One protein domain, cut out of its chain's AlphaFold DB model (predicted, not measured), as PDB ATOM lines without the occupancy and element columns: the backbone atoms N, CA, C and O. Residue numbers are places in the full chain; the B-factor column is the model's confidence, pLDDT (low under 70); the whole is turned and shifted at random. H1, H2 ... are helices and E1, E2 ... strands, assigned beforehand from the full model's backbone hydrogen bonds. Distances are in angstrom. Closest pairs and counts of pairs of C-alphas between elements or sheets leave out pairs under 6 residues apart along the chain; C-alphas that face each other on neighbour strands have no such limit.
ATOM      1  N   PHE A 213     484.511 286.722 410.737       89.12
ATOM      2  CA  PHE A 213     484.196 285.315 411.070       89.12
ATOM      3  C   PHE A 213     485.351 284.324 410.843       89.12
ATOM      4  O   PHE A 213     485.118 283.129 410.658       89.12
ATOM      5  N   VAL A 214     486.603 284.793 410.868       91.69
ATOM      6  CA  VAL A 214     487.776 283.933 410.646       91.69
ATOM      7  C   VAL A 214     487.848 282.811 411.686       91.69
ATOM      8  O   VAL A 214     488.145 281.674 411.330       91.69
ATOM      9  N   ILE A 215     487.528 283.089 412.955       94.81
ATOM     10  CA  ILE A 215     487.490 282.052 413.996       94.81
ATOM     11  C   ILE A 215     486.422 281.005 413.690       94.81
ATOM     12  O   ILE A 215     486.712 279.818 413.777       94.81
ATOM     13  N   GLU A 216     485.209 281.406 413.306       95.06
ATOM     14  CA  GLU A 216     484.152 280.469 412.918       95.06
ATOM     15  C   GLU A 216     484.537 279.630 411.695       95.06
ATOM     16  O   GLU A 216     484.286 278.428 411.678       95.06
ATOM     17  N   GLU A 217     485.162 280.238 410.686       94.50
ATOM     18  CA  GLU A 217     485.630 279.525 409.498       94.50
ATOM     19  C   GLU A 217     486.716 278.500 409.854       94.50
ATOM     20  O   GLU A 217     486.585 277.326 409.510       94.50
ATOM     21  N   MET A 218     487.741 278.904 410.615       96.25
ATOM     22  CA  MET A 218     488.798 277.995 411.077       96.25
ATOM     23  C   MET A 218     488.249 276.899 411.991       96.25
ATOM     24  O   MET A 218     488.678 275.751 411.908       96.25
ATOM     25  N   TYR A 219     487.266 277.222 412.829       97.19
ATOM     26  CA  TYR A 219     486.593 276.260 413.689       97.19
ATOM     27  C   TYR A 219     485.895 275.162 412.880       97.19
ATOM     28  O   TYR A 219     486.081 273.971 413.138       97.19
ATOM     29  N   LEU A 220     485.115 275.552 411.869       97.25
ATOM     30  CA  LEU A 220     484.427 274.609 410.989       97.25
ATOM     31  C   LEU A 220     485.428 273.723 410.234       97.25
ATOM     32  O   LEU A 220     485.248 272.506 410.198       97.25
ATOM     33  N   LEU A 221     486.493 274.313 409.686       97.38
ATOM     34  CA  LEU A 221     487.477 273.604 408.865       97.38
ATOM     35  C   LEU A 221     488.403 272.690 409.675       97.38
ATOM     36  O   LEU A 221     488.616 271.543 409.300       97.38
ATOM     37  N   LEU A 222     488.981 273.185 410.772       97.50
ATOM     38  CA  LEU A 222     490.084 272.506 411.459       97.50
ATOM     39  C   LEU A 222     489.654 271.756 412.718       97.50
ATOM     40  O   LEU A 222     490.276 270.740 413.027       97.50
ATOM     41  N   VAL A 223     488.606 272.218 413.411       97.50
ATOM     42  CA  VAL A 223     488.089 271.571 414.628       97.50
ATOM     43  C   VAL A 223     486.961 270.601 414.282       97.50
ATOM     44  O   VAL A 223     487.025 269.431 414.642       97.50
ATOM     45  N   GLN A 224     485.948 271.054 413.532       97.12
ATOM     46  CA  GLN A 224     484.836 270.191 413.105       97.12
ATOM     47  C   GLN A 224     485.132 269.376 411.839       97.12
ATOM     48  O   GLN A 224     484.317 268.526 411.483       97.12
ATOM     49  N   LYS A 225     486.265 269.629 411.166       96.44
ATOM     50  CA  LYS A 225     486.689 268.939 409.934       96.44
ATOM     51  C   LYS A 225     485.626 268.959 408.827       96.44
ATOM     52  O   LYS A 225     485.447 267.982 408.107       96.44
ATOM     53  N   LYS A 226     484.895 270.070 408.698       96.81
ATOM     54  CA  LYS A 226     483.872 270.249 407.662       96.81
ATOM     55  C   LYS A 226     484.472 270.771 406.364       96.81
ATOM     56  O   LYS A 226     485.416 271.556 406.372       96.81
ATOM     57  N   ILE A 227     483.846 270.394 405.253       97.06
ATOM     58  CA  ILE A 227     484.093 270.976 403.934       97.06
ATOM     59  C   ILE A 227     483.170 272.188 403.775       97.06
ATOM     60  O   ILE A 227     481.971 272.105 404.062       97.06
ATOM     61  N   ILE A 228     483.712 273.316 403.327       96.00
ATOM     62  CA  ILE A 228     482.971 274.562 403.126       96.00
ATOM     63  C   ILE A 228     482.817 274.836 401.638       96.00
ATOM     64  O   ILE A 228     483.797 274.822 400.901       96.00
ATOM     65  N   LYS A 229     481.594 275.166 401.213       93.56
ATOM     66  CA  LYS A 229     481.312 275.672 399.869       93.56
ATOM     67  C   LYS A 229     481.262 277.204 399.843       93.56
ATOM     68  O   LYS A 229     480.603 277.824 400.684       93.56
ATOM     69  N   LYS A 230     481.912 277.807 398.845       86.62
ATOM     70  CA  LYS A 230     481.845 279.234 398.499       86.62
ATOM     71  C   LYS A 230     481.565 279.407 397.006       86.62
ATOM     72  O   LYS A 230     482.114 278.701 396.159       86.62
ATOM     73  N   ASN A 231     480.728 280.386 396.679       74.62
ATOM     74  CA  ASN A 231     480.450 280.790 395.299       74.62
ATOM     75  C   ASN A 231     481.548 281.726 394.761       74.62
ATOM     76  O   ASN A 231     481.259 282.836 394.310       74.62
ATOM     77  N   ASP A 232     482.805 281.295 394.844       70.19
ATOM     78  CA  ASP A 232     483.933 282.033 394.279       70.19
ATOM     79  C   ASP A 232     484.141 281.659 392.811       70.19
ATOM     80  O   ASP A 232     483.982 280.505 392.406       70.19
ATOM     81  N   LYS A 233     484.502 282.661 392.001       66.94
ATOM     82  CA  LYS A 233     484.749 282.477 390.570       66.94
ATOM     83  C   LYS A 233     486.229 282.241 390.309       66.94
ATOM     84  O   LYS A 233     487.051 283.121 390.555       66.94
ATOM     85  N   LEU A 234     486.557 281.081 389.750       67.12
ATOM     86  CA  LEU A 234     487.885 280.811 389.214       67.12
ATOM     87  C   LEU A 234     487.980 281.384 387.794       67.12
ATOM     88  O   LEU A 234     487.281 280.938 386.890       67.12
ATOM     89  N   ASN A 235     488.829 282.391 387.592       65.81
ATOM     90  CA  ASN A 235     489.000 282.998 386.268       65.81
ATOM     91  C   ASN A 235     490.020 282.232 385.410       65.81
ATOM     92  O   ASN A 235     489.835 282.118 384.197       65.81
ATOM     93  N   TYR A 236     491.084 281.708 386.031       64.62
ATOM     94  CA  TYR A 236     492.141 280.951 385.362       64.62
ATOM     95  C   TYR A 236     492.927 280.058 386.340       64.62
ATOM     96  O   TYR A 236     492.916 280.314 387.543       64.62
ATOM     97  N   ILE A 237     493.635 279.050 385.812       67.50
ATOM     98  CA  ILE A 237     494.669 278.271 386.526       67.50
ATOM     99  C   ILE A 237     495.928 278.131 385.668       67.50
ATOM    100  O   ILE A 237     495.846 278.126 384.434       67.50
ATOM    101  N   SER A 238     497.084 277.995 386.323       58.47
ATOM    102  CA  SER A 238     498.352 277.630 385.679       58.47
ATOM    103  C   SER A 238     498.544 276.109 385.737       58.47
ATOM    104  O   SER A 238     498.190 275.468 386.717       58.47
ATOM    105  N   THR A 239     499.044 275.520 384.657       53.03
ATOM    106  CA  THR A 239     498.874 274.099 384.274       53.03
ATOM    107  C   THR A 239     499.785 273.062 384.932       53.03
ATOM    108  O   THR A 239     500.104 272.052 384.308       53.03
ATOM    109  N   ALA A 240     500.157 273.227 386.199       49.25
ATOM    110  CA  ALA A 240     500.790 272.109 386.905       49.25
ATOM    111  C   ALA A 240     499.827 270.908 387.103       49.25
ATOM    112  O   ALA A 240     500.292 269.782 387.243       49.25
ATOM    113  N   ASP A 241     498.505 271.133 387.018       50.16
ATOM    114  CA  ASP A 241     497.510 270.253 387.655       50.16
ATOM    115  C   ASP A 241     496.450 269.631 386.717       50.16
ATOM    116  O   ASP A 241     495.436 269.123 387.193       50.16
ATOM    117  N   VAL A 242     496.608 269.681 385.384       54.25
ATOM    118  CA  VAL A 242     495.590 269.131 384.458       54.25
ATOM    119  C   VAL A 242     496.213 268.300 383.338       54.25
ATOM    120  O   VAL A 242     496.849 268.840 382.428       54.25
ATOM    121  N   GLU A 243     495.967 266.987 383.348       53.09
ATOM    122  CA  GLU A 243     496.332 266.102 382.238       53.09
ATOM    123  C   GLU A 243     495.458 266.400 381.003       53.09
ATOM    124  O   GLU A 243     494.262 266.120 380.958       53.09
ATOM    125  N   THR A 244     496.075 266.971 379.963       65.56
ATOM    126  CA  THR A 244     495.495 267.204 378.620       65.56
ATOM    127  C   THR A 244     494.160 267.980 378.583       65.56
ATOM    128  O   THR A 244     493.140 267.445 378.147       65.56
ATOM    129  N   PRO A 245     494.145 269.269 378.969       69.19
ATOM    130  CA  PRO A 245     492.932 270.089 378.932       69.19
ATOM    131  C   PRO A 245     492.375 270.254 377.505       69.19
ATOM    132  O   PRO A 245     493.120 270.583 376.579       69.19
ATOM    133  N   GLN A 246     491.057 270.090 377.328       74.12
ATOM    134  CA  GLN A 246     490.354 270.353 376.062       74.12
ATOM    135  C   GLN A 246     489.312 271.471 376.203       74.12
ATOM    136  O   GLN A 246     488.528 271.507 377.151       74.12
ATOM    137  N   VAL A 247     489.258 272.378 375.223       78.25
ATOM    138  CA  VAL A 247     488.244 273.445 375.194       78.25
ATOM    139  C   VAL A 247     486.839 272.840 375.181       78.25
ATOM    140  O   VAL A 247     486.532 271.941 374.403       78.25
ATOM    141  N   GLY A 248     485.973 273.356 376.050       71.12
ATOM    142  CA  GLY A 248     484.597 272.904 376.212       71.12
ATOM    143  C   GLY A 248     484.394 271.775 377.228       71.12
ATOM    144  O   GLY A 248     483.231 271.488 377.531       71.12
ATOM    145  N   GLN A 249     485.462 271.185 377.773       74.56
ATOM    146  CA  GLN A 249     485.409 270.181 378.840       74.56
ATOM    147  C   GLN A 249     484.978 270.813 380.176       74.56
ATOM    148  O   GLN A 249     485.359 271.947 380.483       74.56
ATOM    149  N   GLU A 250     484.163 270.092 380.956       73.50
ATOM    150  CA  GLU A 250     483.933 270.420 382.370       73.50
ATOM    151  C   GLU A 250     485.157 269.979 383.170       73.50
ATOM    152  O   GLU A 250     485.553 268.814 383.111       73.50
ATOM    153  N   LEU A 251     485.770 270.919 383.881       69.06
ATOM    154  CA  LEU A 251     486.924 270.641 384.715       69.06
ATOM    155  C   LEU A 251     486.449 270.356 386.141       69.06
ATOM    156  O   LEU A 251     485.779 271.188 386.757       69.06
ATOM    157  N   PHE A 252     486.843 269.197 386.656       74.94
ATOM    158  CA  PHE A 252     487.080 269.030 388.079       74.94
ATOM    159  C   PHE A 252     488.561 269.326 388.310       74.94
ATOM    160  O   PHE A 252     489.416 268.648 387.741       74.94
ATOM    161  N   ALA A 253     488.858 270.362 389.086       76.38
ATOM    162  CA  ALA A 253     490.220 270.674 389.498       76.38
ATOM    163  C   ALA A 253     490.315 270.621 391.009       76.38
ATOM    164  O   ALA A 253     489.482 271.213 391.700       76.38
ATOM    165  N   SER A 254     491.364 269.969 391.493       83.44
ATOM    166  CA  SER A 254     491.748 269.966 392.894       83.44
ATOM    167  C   SER A 254     493.183 270.444 393.036       83.44
ATOM    168  O   SER A 254     494.039 270.019 392.266       83.44
ATOM    169  N   TYR A 255     493.447 271.310 394.007       84.00
ATOM    170  CA  TYR A 255     494.793 271.806 394.291       84.00
ATOM    171  C   TYR A 255     494.943 272.165 395.771       84.00
ATOM    172  O   TYR A 255     493.951 272.344 396.488       84.00
ATOM    173  N   ILE A 256     496.194 272.254 396.222       87.50
ATOM    174  CA  ILE A 256     496.552 272.611 397.596       87.50
ATOM    175  C   ILE A 256     497.070 274.045 397.622       87.50
ATOM    176  O   ILE A 256     498.029 274.377 396.931       87.50
ATOM    177  N   ASP A 257     496.487 274.871 398.486       89.06
ATOM    178  CA  ASP A 257     497.004 276.197 398.807       89.06
ATOM    179  C   ASP A 257     497.638 276.201 400.198       89.06
ATOM    180  O   ASP A 257     496.979 275.918 401.204       89.06
ATOM    181  N   LYS A 258     498.905 276.613 400.276       94.00
ATOM    182  CA  LYS A 258     499.548 276.936 401.551       94.00
ATOM    183  C   LYS A 258     499.082 278.309 402.034       94.00
ATOM    184  O   LYS A 258     499.302 279.321 401.374       94.00
ATOM    185  N   CYS A 259     498.480 278.338 403.213       94.38
ATOM    186  CA  CYS A 259     497.912 279.525 403.838       94.38
ATOM    187  C   CYS A 259     498.642 279.865 405.142       94.38
ATOM    188  O   CYS A 259     499.292 279.016 405.754       94.38
ATOM    189  N   VAL A 260     498.514 281.119 405.583       95.00
ATOM    190  CA  VAL A 260     499.046 281.590 406.867       95.00
ATOM    191  C   VAL A 260     497.894 282.089 407.725       95.00
ATOM    192  O   VAL A 260     497.167 282.998 407.330       95.00
ATOM    193  N   PHE A 261     497.742 281.500 408.904       94.50
ATOM    194  CA  PHE A 261     496.907 282.024 409.971       94.50
ATOM    195  C   PHE A 261     497.753 282.950 410.847       94.50
ATOM    196  O   PHE A 261     498.717 282.510 411.478       94.50
ATOM    197  N   SER A 262     497.411 284.236 410.843       91.56
ATOM    198  CA  SER A 262     498.064 285.272 411.645       91.56
ATOM    199  C   SER A 262     497.171 285.653 412.819       91.56
ATOM    200  O   SER A 262     496.058 286.134 412.612       91.56
ATOM    201  N   PHE A 263     497.662 285.454 414.041       93.06
ATOM    202  CA  PHE A 263     496.931 285.751 415.270       93.06
ATOM    203  C   PHE A 263     497.900 286.131 416.392       93.06
ATOM    204  O   PHE A 263     498.864 285.413 416.644       93.06
ATOM    205  N   ALA A 264     497.668 287.252 417.072       89.38
ATOM    206  CA  ALA A 264     498.494 287.781 418.161       89.38
ATOM    207  C   ALA A 264     499.987 287.876 417.819       89.38
ATOM    208  O   ALA A 264     500.851 287.444 418.583       89.38
ATOM    209  N   ASN A 265     500.299 288.413 416.634       88.06
ATOM    210  CA  ASN A 265     501.653 288.474 416.059       88.06
ATOM    211  C   ASN A 265     502.343 287.107 415.875       88.06
ATOM    212  O   ASN A 265     503.551 287.048 415.639       88.06
ATOM    213  N   GLN A 266     501.596 286.007 415.954       93.06
ATOM    214  CA  GLN A 266     502.069 284.667 415.642       93.06
ATOM    215  C   GLN A 266     501.503 284.232 414.297       93.06
ATOM    216  O   GLN A 266     500.311 284.356 414.035       93.06
ATOM    217  N   ASN A 267     502.376 283.692 413.451       94.38
ATOM    218  CA  ASN A 267     502.000 283.122 412.168       94.38
ATOM    219  C   ASN A 267     502.107 281.601 412.245       94.38
ATOM    220  O   ASN A 267     503.113 281.059 412.720       94.38
ATOM    221  N   ARG A 268     501.074 280.913 411.767       95.31
ATOM    222  CA  ARG A 268     501.037 279.458 411.630       95.31
ATOM    223  C   ARG A 268     500.622 279.100 410.216       95.31
ATOM    224  O   ARG A 268     499.666 279.658 409.688       95.31
ATOM    225  N   ASN A 269     501.362 278.189 409.600       96.25
ATOM    226  CA  ASN A 269     500.996 277.685 408.285       96.25
ATOM    227  C   ASN A 269     499.892 276.640 408.428       96.25
ATOM    228  O   ASN A 269     499.852 275.910 409.414       96.25
ATOM    229  N   PHE A 270     499.037 276.568 407.421       97.62
ATOM    230  CA  PHE A 270     498.091 275.481 407.221       97.62
ATOM    231  C   PHE A 270     497.852 275.309 405.723       97.62
ATOM    232  O   PHE A 270     498.278 276.140 404.917       97.62
ATOM    233  N   TYR A 271     497.182 274.233 405.348       97.50
ATOM    234  CA  TYR A 271     497.003 273.841 403.959       97.50
ATOM    235  C   TYR A 271     495.514 273.702 403.668       97.50
ATOM    236  O   TYR A 271     494.777 273.119 404.460       97.50
ATOM    237  N   ILE A 272     495.060 274.262 402.551       95.50
ATOM    238  CA  ILE A 272     493.674 274.155 402.099       95.50
ATOM    239  C   ILE A 272     493.647 273.295 400.845       95.50
ATOM    240  O   ILE A 272     494.298 273.637 399.863       95.50
ATOM    241  N   VAL A 273     492.849 272.230 400.858       93.62
ATOM    242  CA  VAL A 273     492.529 271.463 399.649       93.62
ATOM    243  C   VAL A 273     491.272 272.061 399.043       93.62
ATOM    244  O   VAL A 273     490.214 272.061 399.678       93.62
ATOM    245  N   LYS A 274     491.384 272.593 397.828       90.00
ATOM    246  CA  LYS A 274     490.287 273.234 397.097       90.00
ATOM    247  C   LYS A 274     489.852 272.353 395.944       90.00
ATOM    248  O   LYS A 274     490.700 271.880 395.203       90.00
ATOM    249  N   CYS A 275     488.545 272.208 395.768       87.81
ATOM    250  CA  CYS A 275     487.914 271.586 394.612       87.81
ATOM    251  C   CYS A 275     487.047 272.609 393.889       87.81
ATOM    252  O   CYS A 275     486.210 273.268 394.512       87.81
ATOM    253  N   VAL A 276     487.215 272.718 392.576       85.25
ATOM    254  CA  VAL A 276     486.406 273.591 391.725       85.25
ATOM    255  C   VAL A 276     485.473 272.747 390.871       85.25
ATOM    256  O   VAL A 276     485.903 271.808 390.203       85.25
ATOM    257  N   PHE A 277     484.197 273.125 390.880       83.25
ATOM    258  CA  PHE A 277     483.122 272.447 390.167       83.25
ATOM    259  C   PHE A 277     482.427 273.390 389.191       83.25
ATOM    260  O   PHE A 277     482.324 274.594 389.428       83.25
ATOM    261  N   GLY A 278     481.891 272.826 388.105       78.75
ATOM    262  CA  GLY A 278     481.067 273.562 387.139       78.75
ATOM    263  C   GLY A 278     481.841 274.538 386.244       78.75
ATOM    264  O   GLY A 278     481.224 275.264 385.467       78.75
ATOM    265  N   ALA A 279     483.175 274.550 386.319       77.75
ATOM    266  CA  ALA A 279     484.023 275.338 385.436       77.75
ATOM    267  C   ALA A 279     484.128 274.664 384.060       77.75
ATOM    268  O   ALA A 279     484.452 273.478 383.964       77.75
ATOM    269  N   ARG A 280     483.876 275.413 382.981       79.31
ATOM    270  CA  ARG A 280     484.081 274.932 381.607       79.31
ATOM    271  C   ARG A 280     485.287 275.616 380.990       79.31
ATOM    272  O   ARG A 280     485.397 276.837 381.055       79.31
ATOM    273  N   ILE A 281     486.175 274.849 380.366       78.94
ATOM    274  CA  ILE A 281     487.355 275.413 379.703       78.94
ATOM    275  C   ILE A 281     486.912 276.252 378.500       78.94
ATOM    276  O   ILE A 281     486.331 275.723 377.552       78.94
ATOM    277  N   LYS A 282     487.214 277.549 378.532       82.25
ATOM    278  CA  LYS A 282     486.919 278.512 377.466       82.25
ATOM    279  C   LYS A 282     488.057 278.603 376.453       82.25
ATOM    280  O   LYS A 282     487.816 278.578 375.249       82.25
ATOM    281  N   SER A 283     489.289 278.729 376.936       80.00
ATOM    282  CA  SER A 283     490.490 278.849 376.106       80.00
ATOM    283  C   SER A 283     491.723 278.366 376.863       80.00
ATOM    284  O   SER A 283     491.734 278.326 378.093       80.00
ATOM    285  N   ILE A 284     492.754 277.985 376.112       81.62
ATOM    286  CA  ILE A 284     494.051 277.549 376.630       81.62
ATOM    287  C   ILE A 284     495.103 278.383 375.904       81.62
ATOM    288  O   ILE A 284     495.142 278.376 374.674       81.62
ATOM    289  N   GLU A 285     495.918 279.111 376.655       83.06
ATOM    290  CA  GLU A 285     497.064 279.858 376.133       83.06
ATOM    291  C   GLU A 285     498.345 279.137 376.540       83.06
ATOM    292  O   GLU A 285     498.479 278.748 377.695       83.06
ATOM    293  N   GLU A 286     499.271 278.945 375.605       80.50
ATOM    294  CA  GLU A 286     500.569 278.310 375.841       80.50
ATOM    295  C   GLU A 286     501.671 279.362 375.699       80.50
ATOM    296  O   GLU A 286     501.723 280.086 374.703       80.50
ATOM    297  N   PHE A 287     502.520 279.472 376.716       77.31
ATOM    298  CA  PHE A 287     503.664 280.374 376.745       77.31
ATOM    299  C   PHE A 287     504.908 279.680 376.185       77.31
ATOM    300  O   PHE A 287     505.008 278.454 376.166       77.31
ATOM    301  N   GLU A 288     505.892 280.475 375.754       73.56
ATOM    302  CA  GLU A 288     507.148 279.978 375.169       73.56
ATOM    303  C   GLU A 288     507.952 279.059 376.113       73.56
ATOM    304  O   GLU A 288     508.760 278.261 375.646       73.56
ATOM    305  N   ASP A 289     507.718 279.136 377.429       73.62
ATOM    306  CA  ASP A 289     508.342 278.282 378.449       73.62
ATOM    307  C   ASP A 289     507.608 276.943 378.676       73.62
ATOM    308  O   ASP A 289     507.958 276.192 379.587       73.62
ATOM    309  N   GLY A 290     506.595 276.635 377.857       68.50
ATOM    310  CA  GLY A 290     505.786 275.417 377.940       68.50
ATOM    311  C   GLY A 290     504.703 275.455 379.019       68.50
ATOM    312  O   GLY A 290     503.934 274.499 379.145       68.50
ATOM    313  N   LYS A 291     504.591 276.546 379.791       71.69
ATOM    314  CA  LYS A 291     503.460 276.730 380.704       71.69
ATOM    315  C   LYS A 291     502.206 277.042 379.906       71.69
ATOM    316  O   LYS A 291     502.227 277.834 378.970       71.69
ATOM    317  N   LYS A 292     501.083 276.476 380.322       74.19
ATOM    318  CA  LYS A 292     499.754 276.824 379.811       74.19
ATOM    319  C   LYS A 292     498.945 277.567 380.876       74.19
ATOM    320  O   LYS A 292     499.055 277.256 382.066       74.19
ATOM    321  N   THR A 293     498.108 278.504 380.454       75.38
ATOM    322  CA  THR A 293     497.048 279.107 381.270       75.38
ATOM    323  C   THR A 293     495.704 278.678 380.708       75.38
ATOM    324  O   THR A 293     495.435 278.841 379.517       75.38
ATOM    325  N   ILE A 294     494.858 278.113 381.566       74.06
ATOM    326  CA  ILE A 294     493.508 277.677 381.207       74.06
ATOM    327  C   ILE A 294     492.526 278.724 381.721       74.06
ATOM    328  O   ILE A 294     492.524 279.022 382.914       74.06
ATOM    329  N   TYR A 295     491.685 279.255 380.834       78.06
ATOM    330  CA  TYR A 295     490.617 280.195 381.176       78.06
ATOM    331  C   TYR A 295     489.276 279.483 381.249       78.06
ATOM    332  O   TYR A 295     488.982 278.607 380.428       78.06
ATOM    333  N   PHE A 296     488.430 279.916 382.179       75.75
ATOM    334  CA  PHE A 296     487.140 279.284 382.435       75.75
ATOM    335  C   PHE A 296     485.956 280.187 382.095       75.75
ATOM    336  O   PHE A 296     486.029 281.414 382.160       75.75
ATOM    337  N   GLU A 297     484.844 279.553 381.741       75.44
ATOM    338  CA  GLU A 297     483.527 280.172 381.676       75.44
ATOM    339  C   GLU A 297     482.523 279.413 382.552       75.44
ATOM    340  O   GLU A 297     482.642 278.208 382.790       75.44
ATOM    341  N   GLU A 298     481.523 280.145 383.036       73.19
ATOM    342  CA  GLU A 298     480.415 279.622 383.830       73.19
ATOM    343  C   GLU A 298     479.258 279.213 382.908       73.19
ATOM    344  O   GLU A 298     478.893 279.947 381.983       73.19
ATOM    345  N   LYS A 299     478.641 278.055 383.168       69.19
ATOM    346  CA  LYS A 299     477.406 277.654 382.487       69.19
ATOM    347  C   LYS A 299     476.192 278.305 383.155       69.19
ATOM    348  O   LYS A 299     476.103 278.359 384.376       69.19
ATOM    349  N   LYS A 300     475.209 278.748 382.359       66.88
ATOM    350  CA  LYS A 300     473.966 279.368 382.876       66.88
ATOM    351  C   LYS A 300     473.148 278.440 383.784       66.88
ATOM    352  O   LYS A 300     472.420 278.929 384.639       66.88
ATOM    353  N   ASP A 301     473.228 277.133 383.562       72.25
ATOM    354  CA  ASP A 301     472.461 276.079 384.233       72.25
ATOM    355  C   ASP A 301     473.241 275.359 385.348       72.25
ATOM    356  O   ASP A 301     472.632 274.711 386.197       72.25
ATOM    357  N   LYS A 302     474.571 275.505 385.384       73.50
ATOM    358  CA  LYS A 302     475.447 274.977 386.438       73.50
ATOM    359  C   LYS A 302     476.467 276.047 386.836       73.50
ATOM    360  O   LYS A 302     477.515 276.133 386.191       73.50
ATOM    361  N   PRO A 303     476.164 276.872 387.856       76.88
ATOM    362  CA  PRO A 303     477.088 277.900 388.296       76.88
ATOM    363  C   PRO A 303     478.363 277.266 388.846       76.88
ATOM    364  O   PRO A 303     478.327 276.212 389.490       76.88
ATOM    365  N   MET A 304     479.488 277.922 388.585       83.06
ATOM    366  CA  MET A 304     480.780 277.504 389.111       83.06
ATOM    367  C   MET A 304     480.818 277.757 390.620       83.06
ATOM    368  O   MET A 304     480.364 278.800 391.095       83.06
ATOM    369  N   PHE A 305     481.377 276.811 391.367       86.19
ATOM    370  CA  PHE A 305     481.599 276.972 392.800       86.19
ATOM    371  C   PHE A 305     482.873 276.266 393.247       86.19
ATOM    372  O   PHE A 305     483.390 275.380 392.562       86.19
ATOM    373  N   MET A 306     483.347 276.651 394.427       89.00
ATOM    374  CA  MET A 306     484.493 276.045 395.081       89.00
ATOM    375  C   MET A 306     484.063 275.421 396.401       89.00
ATOM    376  O   MET A 306     483.306 276.023 397.163       89.00
ATOM    377  N   SER A 307     484.583 274.236 396.682       93.12
ATOM    378  CA  SER A 307     484.480 273.596 397.988       93.12
ATOM    379  C   SER A 307     485.876 273.329 398.526       93.12
ATOM    380  O   SER A 307     486.771 272.999 397.753       93.12
ATOM    381  N   TYR A 308     486.086 273.482 399.827       95.06
ATOM    382  CA  TYR A 308     487.414 273.334 400.407       95.06
ATOM    383  C   TYR A 308     487.391 272.825 401.842       95.06
ATOM    384  O   TYR A 308     486.441 273.057 402.590       95.06
ATOM    385  N   SER A 309     488.467 272.145 402.217       97.31
ATOM    386  CA  SER A 309     488.768 271.701 403.579       97.31
ATOM    387  C   SER A 309     490.173 272.153 403.975       97.31
ATOM    388  O   SER A 309     490.933 272.625 403.124       97.31
ATOM    389  N   ALA A 310     490.516 272.053 405.262       97.69
ATOM    390  CA  ALA A 310     491.809 272.506 405.763       97.69
ATOM    391  C   ALA A 310     492.516 271.467 406.637       97.69
ATOM    392  O   ALA A 310     491.888 270.723 407.395       97.69
ATOM    393  N   TYR A 311     493.842 271.502 406.567       98.00
ATOM    394  CA  TYR A 311     494.766 270.582 407.214       98.00
ATOM    395  C   TYR A 311     495.931 271.343 407.835       98.00
ATOM    396  O   TYR A 311     496.286 272.432 407.373       98.00
ATOM    397  N   LEU A 312     496.515 270.795 408.900       97.31
ATOM    398  CA  LEU A 312     497.624 271.454 409.589       97.31
ATOM    399  C   LEU A 312     498.953 271.185 408.896       97.31
ATOM    400  O   LEU A 312     499.815 272.066 408.878       97.31
ATOM    401  N   THR A 313     499.115 269.994 408.318       96.88
ATOM    402  CA  THR A 313     500.354 269.602 407.641       96.88
ATOM    403  C   THR A 313     500.155 269.409 406.144       96.88
ATOM    404  O   THR A 313     499.038 269.244 405.647       96.88
ATOM    405  N   GLU A 314     501.266 269.466 405.414       95.75
ATOM    406  CA  GLU A 314     501.277 269.258 403.968       95.75
ATOM    407  C   GLU A 314     500.936 267.812 403.625       95.75
ATOM    408  O   GLU A 314     500.196 267.561 402.683       95.75
ATOM    409  N   GLU A 315     501.415 266.864 404.431       97.62
ATOM    410  CA  GLU A 315     501.172 265.435 404.255       97.62
ATOM    411  C   GLU A 315     499.688 265.091 404.409       97.62
ATOM    412  O   GLU A 315     499.166 264.291 403.640       97.62
ATOM    413  N   GLU A 316     498.987 265.712 405.364       97.31
ATOM    414  CA  GLU A 316     497.537 265.556 405.523       97.31
ATOM    415  C   GLU A 316     496.774 266.087 404.300       97.31
ATOM    416  O   GLU A 316     495.853 265.435 403.805       97.31
ATOM    417  N   ALA A 317     497.168 267.256 403.787       96.25
ATOM    418  CA  ALA A 317     496.555 267.836 402.595       96.25
ATOM    419  C   ALA A 317     496.855 267.015 401.333       96.25
ATOM    420  O   ALA A 317     495.974 266.839 400.491       96.25
ATOM    421  N   GLN A 318     498.074 266.488 401.218       94.50
ATOM    422  CA  GLN A 318     498.492 265.621 400.123       94.50
ATOM    423  C   GLN A 318     497.753 264.279 400.165       94.50
ATOM    424  O   GLN A 318     497.288 263.782 399.143       94.50
ATOM    425  N   PHE A 319     497.561 263.719 401.357       95.81
ATOM    426  CA  PHE A 319     496.727 262.538 401.521       95.81
ATOM    427  C   PHE A 319     495.290 262.814 401.067       95.81
ATOM    428  O   PHE A 319     494.712 262.013 400.338       95.81
ATOM    429  N   GLU A 320     494.710 263.953 401.449       95.44
ATOM    430  CA  GLU A 320     493.352 264.288 401.025       95.44
ATOM    431  C   GLU A 320     493.237 264.475 399.508       95.44
ATOM    432  O   GLU A 320     492.291 263.964 398.909       95.44
ATOM    433  N   ILE A 321     494.182 265.180 398.870       89.06
ATOM    434  CA  ILE A 321     494.112 265.417 397.422       89.06
ATOM    435  C   ILE A 321     494.264 264.116 396.622       89.06
ATOM    436  O   ILE A 321     493.593 263.945 395.607       89.06
ATOM    437  N   GLU A 322     495.074 263.165 397.099       90.69
ATOM    438  CA  GLU A 322     495.221 261.838 396.483       90.69
ATOM    439  C   GLU A 322     493.925 261.014 396.538       90.69
ATOM    440  O   GLU A 322     493.662 260.219 395.637       90.69
ATOM    441  N   HIS A 323     493.084 261.246 397.550       92.69
ATOM    442  CA  HIS A 323     491.807 260.550 397.753       92.69
ATOM    443  C   HIS A 323     490.592 261.407 397.366       92.69
ATOM    444  O   HIS A 323     489.448 261.071 397.686       92.69
ATOM    445  N   ILE A 324     490.804 262.520 396.658       88.50
ATOM    446  CA  ILE A 324     489.742 263.494 396.397       88.50
ATOM    447  C   ILE A 324     488.623 262.937 395.512       88.50
ATOM    448  O   ILE A 324     487.469 263.343 395.632       88.50
ATOM    449  N   MET A 325     488.951 261.974 394.646       86.19
ATOM    450  CA  MET A 325     487.980 261.269 393.809       86.19
ATOM    451  C   MET A 325     487.037 260.394 394.627       86.19
ATOM    452  O   MET A 325     485.838 260.382 394.352       86.19
ATOM    453  N   ASP A 326     487.540 259.743 395.674       90.38
ATOM    454  CA  ASP A 326     486.712 258.925 396.565       90.38
ATOM    455  C   ASP A 326     485.749 259.795 397.388       90.38
ATOM    456  O   ASP A 326     484.641 259.373 397.718       90.38
ATOM    457  N   LYS A 327     486.147 261.044 397.663       91.00
ATOM    458  CA  LYS A 327     485.370 262.042 398.415       91.00
ATOM    459  C   LYS A 327     484.647 263.062 397.536       91.00
ATOM    460  O   LYS A 327     484.095 264.037 398.048       91.00
ATOM    461  N   HIS A 328     484.608 262.854 396.221       88.38
ATOM    462  CA  HIS A 328     484.055 263.817 395.265       88.38
ATOM    463  C   HIS A 328     482.621 264.249 395.625       88.38
ATOM    464  O   HIS A 328     482.296 265.440 395.604       88.38
ATOM    465  N   GLU A 329     481.783 263.287 396.026       92.12
ATOM    466  CA  GLU A 329     480.396 263.530 396.438       92.12
ATOM    467  C   GLU A 329     480.283 264.376 397.717       92.12
ATOM    468  O   GLU A 329     479.341 265.152 397.874       92.12
ATOM    469  N   GLU A 330     481.255 264.297 398.626       94.19
ATOM    470  CA  GLU A 330     481.267 265.132 399.831       94.19
ATOM    471  C   GLU A 330     481.557 266.597 399.476       94.19
ATOM    472  O   GLU A 330     480.892 267.512 399.968       94.19
ATOM    473  N   TYR A 331     482.505 266.831 398.565       92.38
ATOM    474  CA  TYR A 331     482.872 268.177 398.126       92.38
ATOM    475  C   TYR A 331     481.800 268.825 397.242       92.38
ATOM    476  O   TYR A 331     481.531 270.020 397.394       92.38
ATOM    477  N   ILE A 332     481.153 268.074 396.344       89.94
ATOM    478  CA  ILE A 332     480.110 268.628 395.464       89.94
ATOM    479  C   ILE A 332     478.855 269.039 396.258       89.94
ATOM    480  O   ILE A 332     478.212 270.047 395.935       89.94
ATOM    481  N   HIS A 333     478.540 268.296 397.325       92.69
ATOM    482  CA  HIS A 333     477.379 268.505 398.193       92.69
ATOM    483  C   HIS A 333     477.688 269.271 399.486       92.69
ATOM    484  O   HIS A 333     476.802 269.422 400.331       92.69
ATOM    485  N   ALA A 334     478.905 269.803 399.624       94.25
ATOM    486  CA  ALA A 334     479.284 270.628 400.759       94.25
ATOM    487  C   ALA A 334     478.326 271.817 400.947       94.25
ATOM    488  O   ALA A 334     477.898 272.482 399.996       94.25
ATOM    489  N   GLU A 335     477.995 272.099 402.205       94.94
ATOM    490  CA  GLU A 335     477.088 273.185 402.557       94.94
ATOM    491  C   GLU A 335     477.796 274.546 402.471       94.94
ATOM    492  O   GLU A 335     478.982 274.672 402.795       94.94
ATOM    493  N   HIS A 336     477.065 275.583 402.049       94.19
ATOM    494  CA  HIS A 336     477.616 276.931 401.927       94.19
ATOM    495  C   HIS A 336     478.039 277.479 403.297       94.19
ATOM    496  O   HIS A 336     477.340 277.268 404.293       94.19
ATOM    497  N   PHE A 337     479.148 278.228 403.351       92.00
ATOM    498  CA  PHE A 337     479.686 278.786 404.604       92.00
ATOM    499  C   PHE A 337     478.612 279.474 405.456       92.00
ATOM    500  O   PHE A 337     478.520 279.254 406.658       92.00
ATOM    501  N   THR A 338     477.755 280.270 404.816       91.44
ATOM    502  CA  THR A 338     476.681 281.020 405.476       91.44
ATOM    503  C   THR A 338     475.660 280.136 406.182       91.44
ATOM    504  O   THR A 338     475.141 280.533 407.220       91.44
ATOM    505  N   ASP A 339     475.351 278.959 405.642       93.69
ATOM    506  CA  ASP A 339     474.354 278.067 406.237       93.69
ATOM    507  C   ASP A 339     474.972 277.236 407.364       93.69
ATOM    508  O   ASP A 339     474.364 277.094 408.427       93.69
ATOM    509  N   GLN A 340     476.233 276.820 407.209       94.81
ATOM    510  CA  GLN A 340     476.999 276.236 408.310       94.81
ATOM    511  C   GLN A 340     477.184 277.228 409.467       94.81
ATOM    512  O   GLN A 340     477.037 276.849 410.630       94.81
ATOM    513  N   LEU A 341     477.448 278.501 409.158       92.31
ATOM    514  CA  LEU A 341     477.587 279.574 410.139       92.31
ATOM    515  C   LEU A 341     476.277 279.817 410.896       92.31
ATOM    516  O   LEU A 341     476.300 279.921 412.118       92.31
ATOM    517  N   LYS A 342     475.127 279.853 410.206       91.81
ATOM    518  CA  LYS A 342     473.816 279.935 410.875       91.81
ATOM    519  C   LYS A 342     473.642 278.785 411.855       91.81
ATOM    520  O   LYS A 342     473.413 279.045 413.025       91.81
ATOM    521  N   LYS A 343     473.860 277.536 411.426       91.94
ATOM    522  CA  LYS A 343     473.762 276.364 412.312       91.94
ATOM    523  C   LYS A 343     474.703 276.456 413.514       91.94
ATOM    524  O   LYS A 343     474.321 276.060 414.607       91.94
ATOM    525  N   LEU A 344     475.913 276.984 413.318       91.12
ATOM    526  CA  LEU A 344     476.898 277.176 414.383       91.12
ATOM    527  C   LEU A 344     476.456 278.234 415.409       91.12
ATOM    528  O   LEU A 344     476.727 278.083 416.595       91.12
ATOM    529  N   LEU A 345     475.781 279.297 414.962       87.69
ATOM    530  CA  LEU A 345     475.349 280.420 415.803       87.69
ATOM    531  C   LEU A 345     473.910 280.285 416.342       87.69
ATOM    532  O   LEU A 345     473.541 280.987 417.288       87.69
ATOM    533  N   GLU A 346     473.094 279.413 415.746       74.12
ATOM    534  CA  GLU A 346     471.692 279.143 416.102       74.12
ATOM    535  C   GLU A 346     471.525 278.078 417.194       74.12
ATOM    536  O   GLU A 346     470.395 277.769 417.574       74.12
ATOM    537  N   VAL A 347     472.614 277.544 417.753       55.12
ATOM    538  CA  VAL A 347     472.534 276.681 418.940       55.12
ATOM    539  C   VAL A 347     472.124 277.549 420.144       55.12
ATOM    540  O   VAL A 347     472.950 278.192 420.784       55.12
TER     541      VAL A 347
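Overview. This is residues 213 to 347 of the 348 residues of an uncharacterized protein of Clostridium sp. AF23-8 (UniProt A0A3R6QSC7). A strongly twisted antiparallel sheet is folded into a V by its long strand E4: E3, E6 and E1 lie along the first part of E4, and E5 and E2 along its last part. H2 and H3 cover one face of the first wing, while H1 and H4 lie near the E6 and E1 side. The printed part has 135 residues with four named helices and six named strands, along the chain H1, E1, E2, E3, E4, E5, E6, H2, H3 and H4, and the class of the domain is mixed, helices and strands. The whole is compact, with a radius of gyration of the C-alphas of 16.2 A and spans of 49 by 35 by 28 A.

Along the chain. E4, residues 266 to 286, is 40.3 A long and runs from C-alpha 266 at (502.069, 284.667, 415.642) to C-alpha 286 at (500.569, 278.310, 375.841). E3, residues 250 to 263, measures 38.6 A, E6, residues 305 to 311, 20.5 A, and E5, residues 292 to 298, 19.9 A. E1 is residues 228 to 230 and E2 residues 236 to 238. H1, residues 214 to 223, is 13.0 A long; H2 is residues 314 to 322, H3 residues 328 to 332 and H4 residues 337 to 345, with C-alpha 345 at (475.349, 280.420, 415.803).

Arrangement. E4 bends by 115 degrees at residue 283. E3 lies on one side of it, E5 and E6 on the other. E3, E4 and E5 are a meander, each strand the antiparallel neighbour of the one before; with E2, antiparallel to E5, they form a Greek key. N 257 and O 272 of the hairpin E3 and E4 are 2.9 A apart, N 282 and O 295 of the hairpin E4 and E5 2.8 A, N 275 and O 307 of E4 and E6 2.8 A. E1 and E6 are antiparallel, N 228 to O 308 being 2.8 A; for E2 and E5, N 237 to O 294 is 3.1 A. H2 is on the sheet over E4, its closest C-alphas there being Val 273 and Ala 317, 6.2 A. H3 is on the same face, only just over E6, with 3 of its C-alphas falling on it; Ser 307 and Tyr 331 are its closest C-alphas to E6, 5.7 A. H1 is on the sheet, its C-alpha Leu 221 5.4 A from that of Ala 310. H4 only grazes the sheet with residues 337 to 340. In the four helices every O i to N i+4 pair is within hydrogen-bond range.

Size, cuts and confidence. The farthest C-alphas, of Glu 288 and Val 347, are 55.9 A apart. The printed part has no cut; the link E2 to E3 is long. The mean pLDDT of the printed part is 84.6; 18 residues are under 70, among them residues 233 to 245.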